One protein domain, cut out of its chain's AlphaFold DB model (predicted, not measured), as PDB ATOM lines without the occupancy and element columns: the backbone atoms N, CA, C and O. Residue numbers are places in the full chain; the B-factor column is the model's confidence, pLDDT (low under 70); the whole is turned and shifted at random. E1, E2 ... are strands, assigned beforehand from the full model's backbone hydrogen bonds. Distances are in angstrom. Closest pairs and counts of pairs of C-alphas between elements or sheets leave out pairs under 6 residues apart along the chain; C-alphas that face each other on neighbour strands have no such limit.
ATOM      1  N   THR A 254      40.632  10.933   3.030       90.88
ATOM      2  CA  THR A 254      41.019  10.439   1.703       90.88
ATOM      3  C   THR A 254      41.063   8.913   1.733       90.88
ATOM      4  O   THR A 254      41.762   8.331   2.561       90.88
ATOM      5  N   VAL A 255      40.343   8.261   0.820       92.94
ATOM      6  CA  VAL A 255      40.335   6.797   0.685       92.94
ATOM      7  C   VAL A 255      41.179   6.392  -0.522       92.94
ATOM      8  O   VAL A 255      40.931   6.873  -1.630       92.94
ATOM      9  N   ILE A 256      42.160   5.511  -0.314       91.00
ATOM     10  CA  ILE A 256      43.033   4.981  -1.364       91.00
ATOM     11  C   ILE A 256      42.424   3.718  -1.971       91.00
ATOM     12  O   ILE A 256      42.194   2.754  -1.250       91.00
ATOM     13  N   GLY A 257      42.190   3.695  -3.284       90.81
ATOM     14  CA  GLY A 257      41.582   2.543  -3.956       90.81
ATOM     15  C   GLY A 257      41.269   2.762  -5.443       90.81
ATOM     16  O   GLY A 257      41.749   3.717  -6.059       90.81
ATOM     17  N   PHE A 258      40.505   1.843  -6.043       87.94
ATOM     18  CA  PHE A 258      40.199   1.830  -7.483       87.94
ATOM     19  C   PHE A 258      38.782   2.291  -7.839       87.94
ATOM     20  O   PHE A 258      38.513   2.504  -9.024       87.94
ATOM     21  N   GLU A 259      37.889   2.427  -6.860       85.50
ATOM     22  CA  GLU A 259      36.472   2.707  -7.102       85.50
ATOM     23  C   GLU A 259      36.191   4.207  -7.262       85.50
ATOM     24  O   GLU A 259      37.016   5.074  -6.961       85.50
ATOM     25  N   GLN A 260      34.995   4.527  -7.758       75.12
ATOM     26  CA  GLN A 260      34.563   5.904  -7.962       75.12
ATOM     27  C   GLN A 260      34.520   6.658  -6.620       75.12
ATOM     28  O   GLN A 260      33.835   6.247  -5.690       75.12
ATOM     29  N   GLY A 261      35.263   7.764  -6.521       80.94
ATOM     30  CA  GLY A 261      35.406   8.550  -5.286       80.94
ATOM     31  C   GLY A 261      36.648   8.218  -4.447       80.94
ATOM     32  O   GLY A 261      36.933   8.940  -3.495       80.94
ATOM     33  N   GLN A 262      37.422   7.191  -4.817       90.62
ATOM     34  CA  GLN A 262      38.713   6.858  -4.203       90.62
ATOM     35  C   GLN A 262      39.868   7.457  -5.018       90.62
ATOM     36  O   GLN A 262      39.766   7.651  -6.232       90.62
ATOM     37  N   THR A 263      40.994   7.751  -4.368       91.06
ATOM     38  CA  THR A 263      42.208   8.209  -5.055       91.06
ATOM     39  C   THR A 263      43.226   7.078  -5.148       91.06
ATOM     40  O   THR A 263      43.360   6.255  -4.255       91.06
ATOM     41  N   ARG A 264      43.992   7.007  -6.239       91.75
ATOM     42  CA  ARG A 264      45.055   5.985  -6.378       91.75
ATOM     43  C   ARG A 264      46.374   6.391  -5.731       91.75
ATOM     44  O   ARG A 264      47.319   5.612  -5.695       91.75
ATOM     45  N   GLN A 265      46.467   7.639  -5.288       92.75
ATOM     46  CA  GLN A 265      47.676   8.191  -4.708       92.75
ATOM     47  C   GLN A 265      47.344   9.313  -3.727       92.75
ATOM     48  O   GLN A 265      46.355  10.031  -3.895       92.75
ATOM     49  N   PHE A 266      48.219   9.490  -2.747       93.94
ATOM     50  CA  PHE A 266      48.204  10.597  -1.804       93.94
ATOM     51  C   PHE A 266      49.633  11.089  -1.576       93.94
ATOM     52  O   PHE A 266      50.551  10.283  -1.457       93.94
ATOM     53  N   THR A 267      49.826  12.404  -1.491       93.50
ATOM     54  CA  THR A 267      51.133  13.013  -1.211       93.50
ATOM     55  C   THR A 267      50.995  13.964  -0.035       93.50
ATOM     56  O   THR A 267      50.160  14.868  -0.076       93.50
ATOM     57  N   GLY A 268      51.832  13.800   0.985       93.00
ATOM     58  CA  GLY A 268      51.811  14.659   2.162       93.00
ATOM     59  C   GLY A 268      52.854  14.277   3.203       93.00
ATOM     60  O   GLY A 268      53.616  13.323   3.037       93.00
ATOM     61  N   GLU A 269      52.882  15.050   4.282       92.62
ATOM     62  CA  GLU A 269      53.701  14.777   5.462       92.62
ATOM     63  C   GLU A 269      52.936  13.874   6.424       92.62
ATOM     64  O   GLU A 269      51.844  14.235   6.860       92.62
ATOM     65  N   ILE A 270      53.486  12.720   6.786       93.81
ATOM     66  CA  ILE A 270      52.840  11.814   7.736       93.81
ATOM     67  C   ILE A 270      52.991  12.384   9.146       93.81
ATOM     68  O   ILE A 270      54.101  12.546   9.636       93.81
ATOM     69  N   GLN A 271      51.881  12.686   9.808       93.69
ATOM     70  CA  GLN A 271      51.856  13.195  11.182       93.69
ATOM     71  C   GLN A 271      51.731  12.055  12.199       93.69
ATOM     72  O   GLN A 271      52.240  12.155  13.310       93.69
ATOM     73  N   GLY A 272      51.073  10.956  11.822       90.69
ATOM     74  CA  GLY A 272      50.805   9.844  12.725       90.69
ATOM     75  C   GLY A 272      50.325   8.593  11.999       90.69
ATOM     76  O   GLY A 272      49.791   8.646  10.889       90.69
ATOM     77  N   VAL A 273      50.536   7.449  12.644       92.62
ATOM     78  CA  VAL A 273      50.101   6.130  12.180       92.62
ATOM     79  C   VAL A 273      49.322   5.494  13.323       92.62
ATOM     80  O   VAL A 273      49.829   5.416  14.438       92.62
ATOM     81  N   SER A 274      48.088   5.068  13.060       93.12
ATOM     82  CA  SER A 274      47.274   4.342  14.047       93.12
ATOM     83  C   SER A 274      47.952   3.045  14.512       93.12
ATOM     84  O   SER A 274      48.753   2.463  13.784       93.12
ATOM     85  N   GLU A 275      47.580   2.541  15.692       87.94
ATOM     86  CA  GLU A 275      48.142   1.301  16.260       87.94
ATOM     87  C   GLU A 275      47.976   0.088  15.331       87.94
ATOM     88  O   GLU A 275      48.896  -0.705  15.153       87.94
ATOM     89  N   THR A 276      46.825  -0.021  14.662       89.06
ATOM     90  CA  THR A 276      46.552  -1.080  13.673       89.06
ATOM     91  C   THR A 276      47.212  -0.825  12.319       89.06
ATOM     92  O   THR A 276      47.109  -1.654  11.414       89.06
ATOM     93  N   ARG A 277      47.849   0.341  12.152       93.06
ATOM     94  CA  ARG A 277      48.395   0.873  10.901       93.06
ATOM     95  C   ARG A 277      47.380   0.950   9.761       93.06
ATOM     96  O   ARG A 277      47.792   1.021   8.616       93.06
ATOM     97  N   LYS A 278      46.069   0.943  10.024       93.88
ATOM     98  CA  LYS A 278      45.026   1.023   8.973       93.88
ATOM     99  C   LYS A 278      44.635   2.454   8.603       93.88
ATOM    100  O   LYS A 278      44.016   2.684   7.569       93.88
ATOM    101  N   ILE A 279      44.988   3.408   9.460       92.94
ATOM    102  CA  ILE A 279      44.705   4.836   9.309       92.94
ATOM    103  C   ILE A 279      46.007   5.617   9.486       92.94
ATOM    104  O   ILE A 279      46.750   5.366  10.446       92.94
ATOM    105  N   LEU A 280      46.258   6.564   8.584       92.62
ATOM    106  CA  LEU A 280      47.341   7.543   8.675       92.62
ATOM    107  C   LEU A 280      46.755   8.940   8.851       92.62
ATOM    108  O   LEU A 280      45.871   9.334   8.094       92.62
ATOM    109  N   SER A 281      47.287   9.716   9.788       92.06
ATOM    110  CA  SER A 281      47.075  11.163   9.817       92.06
ATOM    111  C   SER A 281      48.211  11.823   9.050       92.06
ATOM    112  O   SER A 281      49.388  11.589   9.332       92.06
ATOM    113  N   ALA A 282      47.881  12.640   8.059       93.31
ATOM    114  CA  ALA A 282      48.858  13.316   7.223       93.31
ATOM    115  C   ALA A 282      48.477  14.778   7.000       93.31
ATOM    116  O   ALA A 282      47.309  15.152   7.040       93.31
ATOM    117  N   ARG A 283      49.470  15.625   6.737       92.25
ATOM    118  CA  ARG A 283      49.276  17.023   6.371       92.25
ATOM    119  C   ARG A 283      49.547  17.195   4.882       92.25
ATOM    120  O   ARG A 283      50.653  16.938   4.409       92.25
ATOM    121  N   ALA A 284      48.543  17.659   4.147       88.88
ATOM    122  CA  ALA A 284      48.647  17.981   2.730       88.88
ATOM    123  C   ALA A 284      48.071  19.379   2.488       88.88
ATOM    124  O   ALA A 284      46.975  19.696   2.946       88.88
ATOM    125  N   MET A 285      48.822  20.238   1.791       85.50
ATOM    126  CA  MET A 285      48.407  21.619   1.480       85.50
ATOM    127  C   MET A 285      47.944  22.415   2.717       85.50
ATOM    128  O   MET A 285      46.948  23.133   2.678       85.50
ATOM    129  N   GLY A 286      48.649  22.250   3.841       83.00
ATOM    130  CA  GLY A 286      48.350  22.943   5.101       83.00
ATOM    131  C   GLY A 286      47.126  22.424   5.863       83.00
ATOM    132  O   GLY A 286      46.832  22.946   6.934       83.00
ATOM    133  N   LYS A 287      46.435  21.393   5.361       87.69
ATOM    134  CA  LYS A 287      45.282  20.766   6.018       87.69
ATOM    135  C   LYS A 287      45.628  19.376   6.526       87.69
ATOM    136  O   LYS A 287      46.431  18.669   5.919       87.69
ATOM    137  N   GLU A 288      45.013  18.999   7.639       90.19
ATOM    138  CA  GLU A 288      45.092  17.643   8.169       90.19
ATOM    139  C   GLU A 288      44.096  16.734   7.444       90.19
ATOM    140  O   GLU A 288      42.935  17.090   7.224       90.19
ATOM    141  N   VAL A 289      44.585  15.573   7.027       92.56
ATOM    142  CA  VAL A 289      43.880  14.605   6.198       92.56
ATOM    143  C   VAL A 289      44.077  13.222   6.800       92.56
ATOM    144  O   VAL A 289      45.201  12.819   7.094       92.56
ATOM    145  N   SER A 290      42.983  12.481   6.954       93.69
ATOM    146  CA  SER A 290      43.035  11.071   7.340       93.69
ATOM    147  C   SER A 290      43.078  10.205   6.086       93.69
ATOM    148  O   SER A 290      42.185  10.308   5.248       93.69
ATOM    149  N   VAL A 291      44.087   9.349   5.945       93.56
ATOM    150  CA  VAL A 291      44.277   8.467   4.785       93.56
ATOM    151  C   VAL A 291      44.012   7.020   5.190       93.56
ATOM    152  O   VAL A 291      44.562   6.543   6.183       93.56
ATOM    153  N   VAL A 292      43.170   6.324   4.423       94.25
ATOM    154  CA  VAL A 292      42.788   4.919   4.662       94.25
ATOM    155  C   VAL A 292      42.859   4.099   3.373       94.25
ATOM    156  O   VAL A 292      42.553   4.620   2.304       94.25
ATOM    157  N   ASP A 293      43.246   2.823   3.455       92.06
ATOM    158  CA  ASP A 293      43.099   1.870   2.340       92.06
ATOM    159  C   ASP A 293      41.631   1.438   2.228       92.06
ATOM    160  O   ASP A 293      41.040   1.014   3.223       92.06
ATOM    161  N   ALA A 294      41.056   1.482   1.026       89.25
ATOM    162  CA  ALA A 294      39.708   0.988   0.745       89.25
ATOM    163  C   ALA A 294      39.531  -0.488   1.142       89.25
ATOM    164  O   ALA A 294      38.444  -0.896   1.538       89.25
ATOM    165  N   ARG A 295      40.606  -1.290   1.085       87.88
ATOM    166  CA  ARG A 295      40.594  -2.706   1.499       87.88
ATOM    167  C   ARG A 295      40.865  -2.915   2.994       87.88
ATOM    168  O   ARG A 295      40.923  -4.054   3.448       87.88
ATOM    169  N   GLY A 296      41.085  -1.843   3.760       88.38
ATOM    170  CA  GLY A 296      41.352  -1.908   5.199       88.38
ATOM    171  C   GLY A 296      42.645  -2.639   5.580       88.38
ATOM    172  O   GLY A 296      42.759  -3.120   6.716       88.38
ATOM    173  N   ARG A 297      43.606  -2.761   4.653       90.19
ATOM    174  CA  ARG A 297      44.909  -3.375   4.929       90.19
ATOM    175  C   ARG A 297      45.803  -2.404   5.707       90.19
ATOM    176  O   ARG A 297      45.654  -1.189   5.575       90.19
ATOM    177  N   PRO A 298      46.722  -2.923   6.537       92.00
ATOM    178  CA  PRO A 298      47.697  -2.083   7.214       92.00
ATOM    179  C   PRO A 298      48.656  -1.439   6.205       92.00
ATOM    180  O   PRO A 298      49.100  -2.075   5.249       92.00
ATOM    181  N   PHE A 299      49.001  -0.178   6.446       93.06
ATOM    182  CA  PHE A 299      49.999   0.555   5.685       93.06
ATOM    183  C   PHE A 299      51.412  -0.012   5.927       93.06
ATOM    184  O   PHE A 299      51.735  -0.373   7.071       93.06
ATOM    185  N   PRO A 300      52.272  -0.037   4.887       91.69
ATOM    186  CA  PRO A 300      53.626  -0.587   4.963       91.69
ATOM    187  C   PRO A 300      54.462   0.013   6.112       91.69
ATOM    188  O   PRO A 300      54.273   1.190   6.448       91.69
ATOM    189  N   PRO A 301      55.358  -0.762   6.758       90.06
ATOM    190  CA  PRO A 301      56.150  -0.326   7.916       90.06
ATOM    191  C   PRO A 301      57.093   0.855   7.626       90.06
ATOM    192  O   PRO A 301      57.461   1.585   8.546       90.06
ATOM    193  N   GLU A 302      57.439   1.080   6.360       88.75
ATOM    194  CA  GLU A 302      58.298   2.169   5.883       88.75
ATOM    195  C   GLU A 302      57.641   3.550   6.049       88.75
ATOM    196  O   GLU A 302      58.329   4.571   6.068       88.75
ATOM    197  N   ILE A 303      56.313   3.596   6.199       91.94
ATOM    198  CA  ILE A 303      55.569   4.823   6.488       91.94
ATOM    199  C   ILE A 303      55.684   5.129   7.983       91.94
ATOM    200  O   ILE A 303      55.113   4.421   8.822       91.94
ATOM    201  N   GLN A 304      56.407   6.198   8.315       90.50
ATOM    202  CA  GLN A 304      56.640   6.644   9.690       90.50
ATOM    203  C   GLN A 304      56.224   8.110   9.886       90.50
ATOM    204  O   GLN A 304      56.297   8.895   8.934       90.50
ATOM    205  N   PRO A 305      55.804   8.502  11.105       92.25
ATOM    206  CA  PRO A 305      55.568   9.903  11.442       92.25
ATOM    207  C   PRO A 305      56.804  10.776  11.175       92.25
ATOM    208  O   PRO A 305      57.934  10.357  11.414       92.25
ATOM    209  N   GLY A 306      56.587  11.990  10.677       87.19
ATOM    210  CA  GLY A 306      57.627  12.954  10.314       87.19
ATOM    211  C   GLY A 306      58.203  12.789   8.902       87.19
ATOM    212  O   GLY A 306      59.040  13.592   8.491       87.19
ATOM    213  N   VAL A 307      57.772  11.782   8.131       89.88
ATOM    214  CA  VAL A 307      58.260  11.559   6.762       89.88
ATOM    215  C   VAL A 307      57.322  12.207   5.743       89.88
ATOM    216  O   VAL A 307      56.114  11.979   5.758       89.88
ATOM    217  N   TYR A 308      57.881  12.984   4.813       91.38
ATOM    218  CA  TYR A 308      57.156  13.468   3.638       91.38
ATOM    219  C   TYR A 308      57.304  12.478   2.482       91.38
ATOM    220  O   TYR A 308      58.418  12.126   2.081       91.38
ATOM    221  N   GLY A 309      56.189  12.043   1.906       90.69
ATOM    222  CA  GLY A 309      56.232  11.058   0.833       90.69
ATOM    223  C   GLY A 309      54.944  10.942   0.043       90.69
ATOM    224  O   GLY A 309      53.957  11.641   0.286       90.69
ATOM    225  N   LYS A 310      54.993  10.051  -0.943       93.31
ATOM    226  CA  LYS A 310      53.873   9.717  -1.810       93.31
ATOM    227  C   LYS A 310      53.465   8.267  -1.567       93.31
ATOM    228  O   LYS A 310      54.274   7.359  -1.697       93.31
ATOM    229  N   ILE A 311      52.203   8.065  -1.224       92.69
ATOM    230  CA  ILE A 311      51.559   6.759  -1.121       92.69
ATOM    231  C   ILE A 311      50.891   6.493  -2.466       92.69
ATOM    232  O   ILE A 311      50.124   7.333  -2.940       92.69
ATOM    233  N   VAL A 312      51.177   5.354  -3.089       91.81
ATOM    234  CA  VAL A 312      50.631   4.969  -4.395       91.81
ATOM    235  C   VAL A 312      50.074   3.559  -4.312       91.81
ATOM    236  O   VAL A 312      50.699   2.678  -3.735       91.81
ATOM    237  N   LEU A 313      48.907   3.349  -4.909       91.62
ATOM    238  CA  LEU A 313      48.379   2.022  -5.176       91.62
ATOM    239  C   LEU A 313      48.905   1.555  -6.538       91.62
ATOM    240  O   LEU A 313      48.619   2.183  -7.563       91.62
ATOM    241  N   ASP A 314      49.714   0.500  -6.549       88.81
ATOM    242  CA  ASP A 314      50.286  -0.040  -7.780       88.81
ATOM    243  C   ASP A 314      49.237  -0.794  -8.628       88.81
ATOM    244  O   ASP A 314      48.057  -0.875  -8.284       88.81
ATOM    245  N   ARG A 315      49.647  -1.346  -9.778       81.75
ATOM    246  CA  ARG A 315      48.732  -2.085 -10.671       81.75
ATOM    247  C   ARG A 315      48.272  -3.431 -10.101       81.75
ATOM    248  O   ARG A 315      47.228  -3.917 -10.524       81.75
ATOM    249  N   SER A 316      49.030  -4.009  -9.174       85.00
ATOM    250  CA  SER A 316      48.678  -5.228  -8.435       85.00
ATOM    251  C   SER A 316      47.673  -4.930  -7.315       85.00
ATOM    252  O   SER A 316      47.014  -5.828  -6.789       85.00
ATOM    253  N   GLY A 317      47.498  -3.647  -6.990       82.62
ATOM    254  CA  GLY A 317      46.665  -3.179  -5.902       82.62
ATOM    255  C   GLY A 317      47.390  -3.193  -4.566       82.62
ATOM    256  O   GLY A 317      46.712  -3.240  -3.546       82.62
ATOM    257  N   ASP A 318      48.718  -3.160  -4.542       88.62
ATOM    258  CA  ASP A 318      49.526  -3.041  -3.333       88.62
ATOM    259  C   ASP A 318      49.921  -1.589  -3.067       88.62
ATOM    260  O   ASP A 318      50.051  -0.769  -3.979       88.62
ATOM    261  N   ILE A 319      50.046  -1.250  -1.783       89.94
ATOM    262  CA  ILE A 319      50.396   0.102  -1.353       89.94
ATOM    263  C   ILE A 319      51.914   0.223  -1.335       89.94
ATOM    264  O   ILE A 319      52.588  -0.452  -0.561       89.94
ATOM    265  N   VAL A 320      52.434   1.134  -2.147       91.56
ATOM    266  CA  VAL A 320      53.853   1.467  -2.235       91.56
ATOM    267  C   VAL A 320      54.067   2.871  -1.682       91.56
ATOM    268  O   VAL A 320      53.319   3.801  -1.996       91.56
TER     269      VAL A 320
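This is residues 254 to 320 of the 335 residues of an uncharacterized protein of mine drainage metagenome (UniProt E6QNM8). A single, strongly twisted sheet of five strands folds back on itself into a small barrel-like shape that does not close: E1 and E4 form one leaf, E2 and E5 the leaf facing it, and E3 is the hinge between them. A long stretch with no named element, residues 294 to 307, crosses one end of this folded sheet on its way from E4 to E5. The printed part has 67 residues with no named helix and five named strands, E1 to E5 along the chain, in a mixed sheet of order E1 E4 E3 E2 E5. The class is all strand, although 31 of the 67 residues are in named elements, which is under half. The whole is compact and rounded, with a radius of gyration of the C-alphas of 10.9 A and spans of 27 by 23 by 16 A.

E1, residues 254 to 256, is an edge strand parallel to E4, residues 287 to 293, with N 254 and O 290 at 2.8 A. E2, residues 265 to 273, bends by 92 degrees at residue 269. Its pairing is staggered: residues 265 to 269 pair with E5, residues 308 to 313, and residues 269 to 273 with E3, residues 279 to 284. E2 and E3 form a hairpin, with N 271 and O 281 at 2.8 A. E3 and E4 form another, with N 289 and O 282 at 2.8 A. E2, E3 and E4 are a meander, each strand the antiparallel neighbour of the one before. With E5 they make a Greek key, in which E2 is also the antiparallel neighbour of E5, the fourth strand; N 311 and O 266 are 2.8 A apart. The closest C-alphas of the edge strands E1 and E5, those of Ile 256 and Leu 313, are 7.2 A apart. E3 and E5 are apart.

E1 begins at C-alpha 254, (41.019, 10.439, 1.703), and is 6.6 A long. E2 measures 17.2 A from first to last C-alpha, E3 15.2 A and E4 19.4 A. E5 measures 16.9 A and ends at C-alpha 313, (48.379, 2.022, -5.176). Residues 312 to 313 of E5 also form a short antiparallel pairing with residues 319 to 320.

The C-alphas of Gly 286 and Ser 316 are the two farthest apart, at 31.3 A. The printed part has no cut. The link from E4 to E5 is long, at 14 residues. The mean pLDDT of the printed part is 90.3, and no printed residue is under 70.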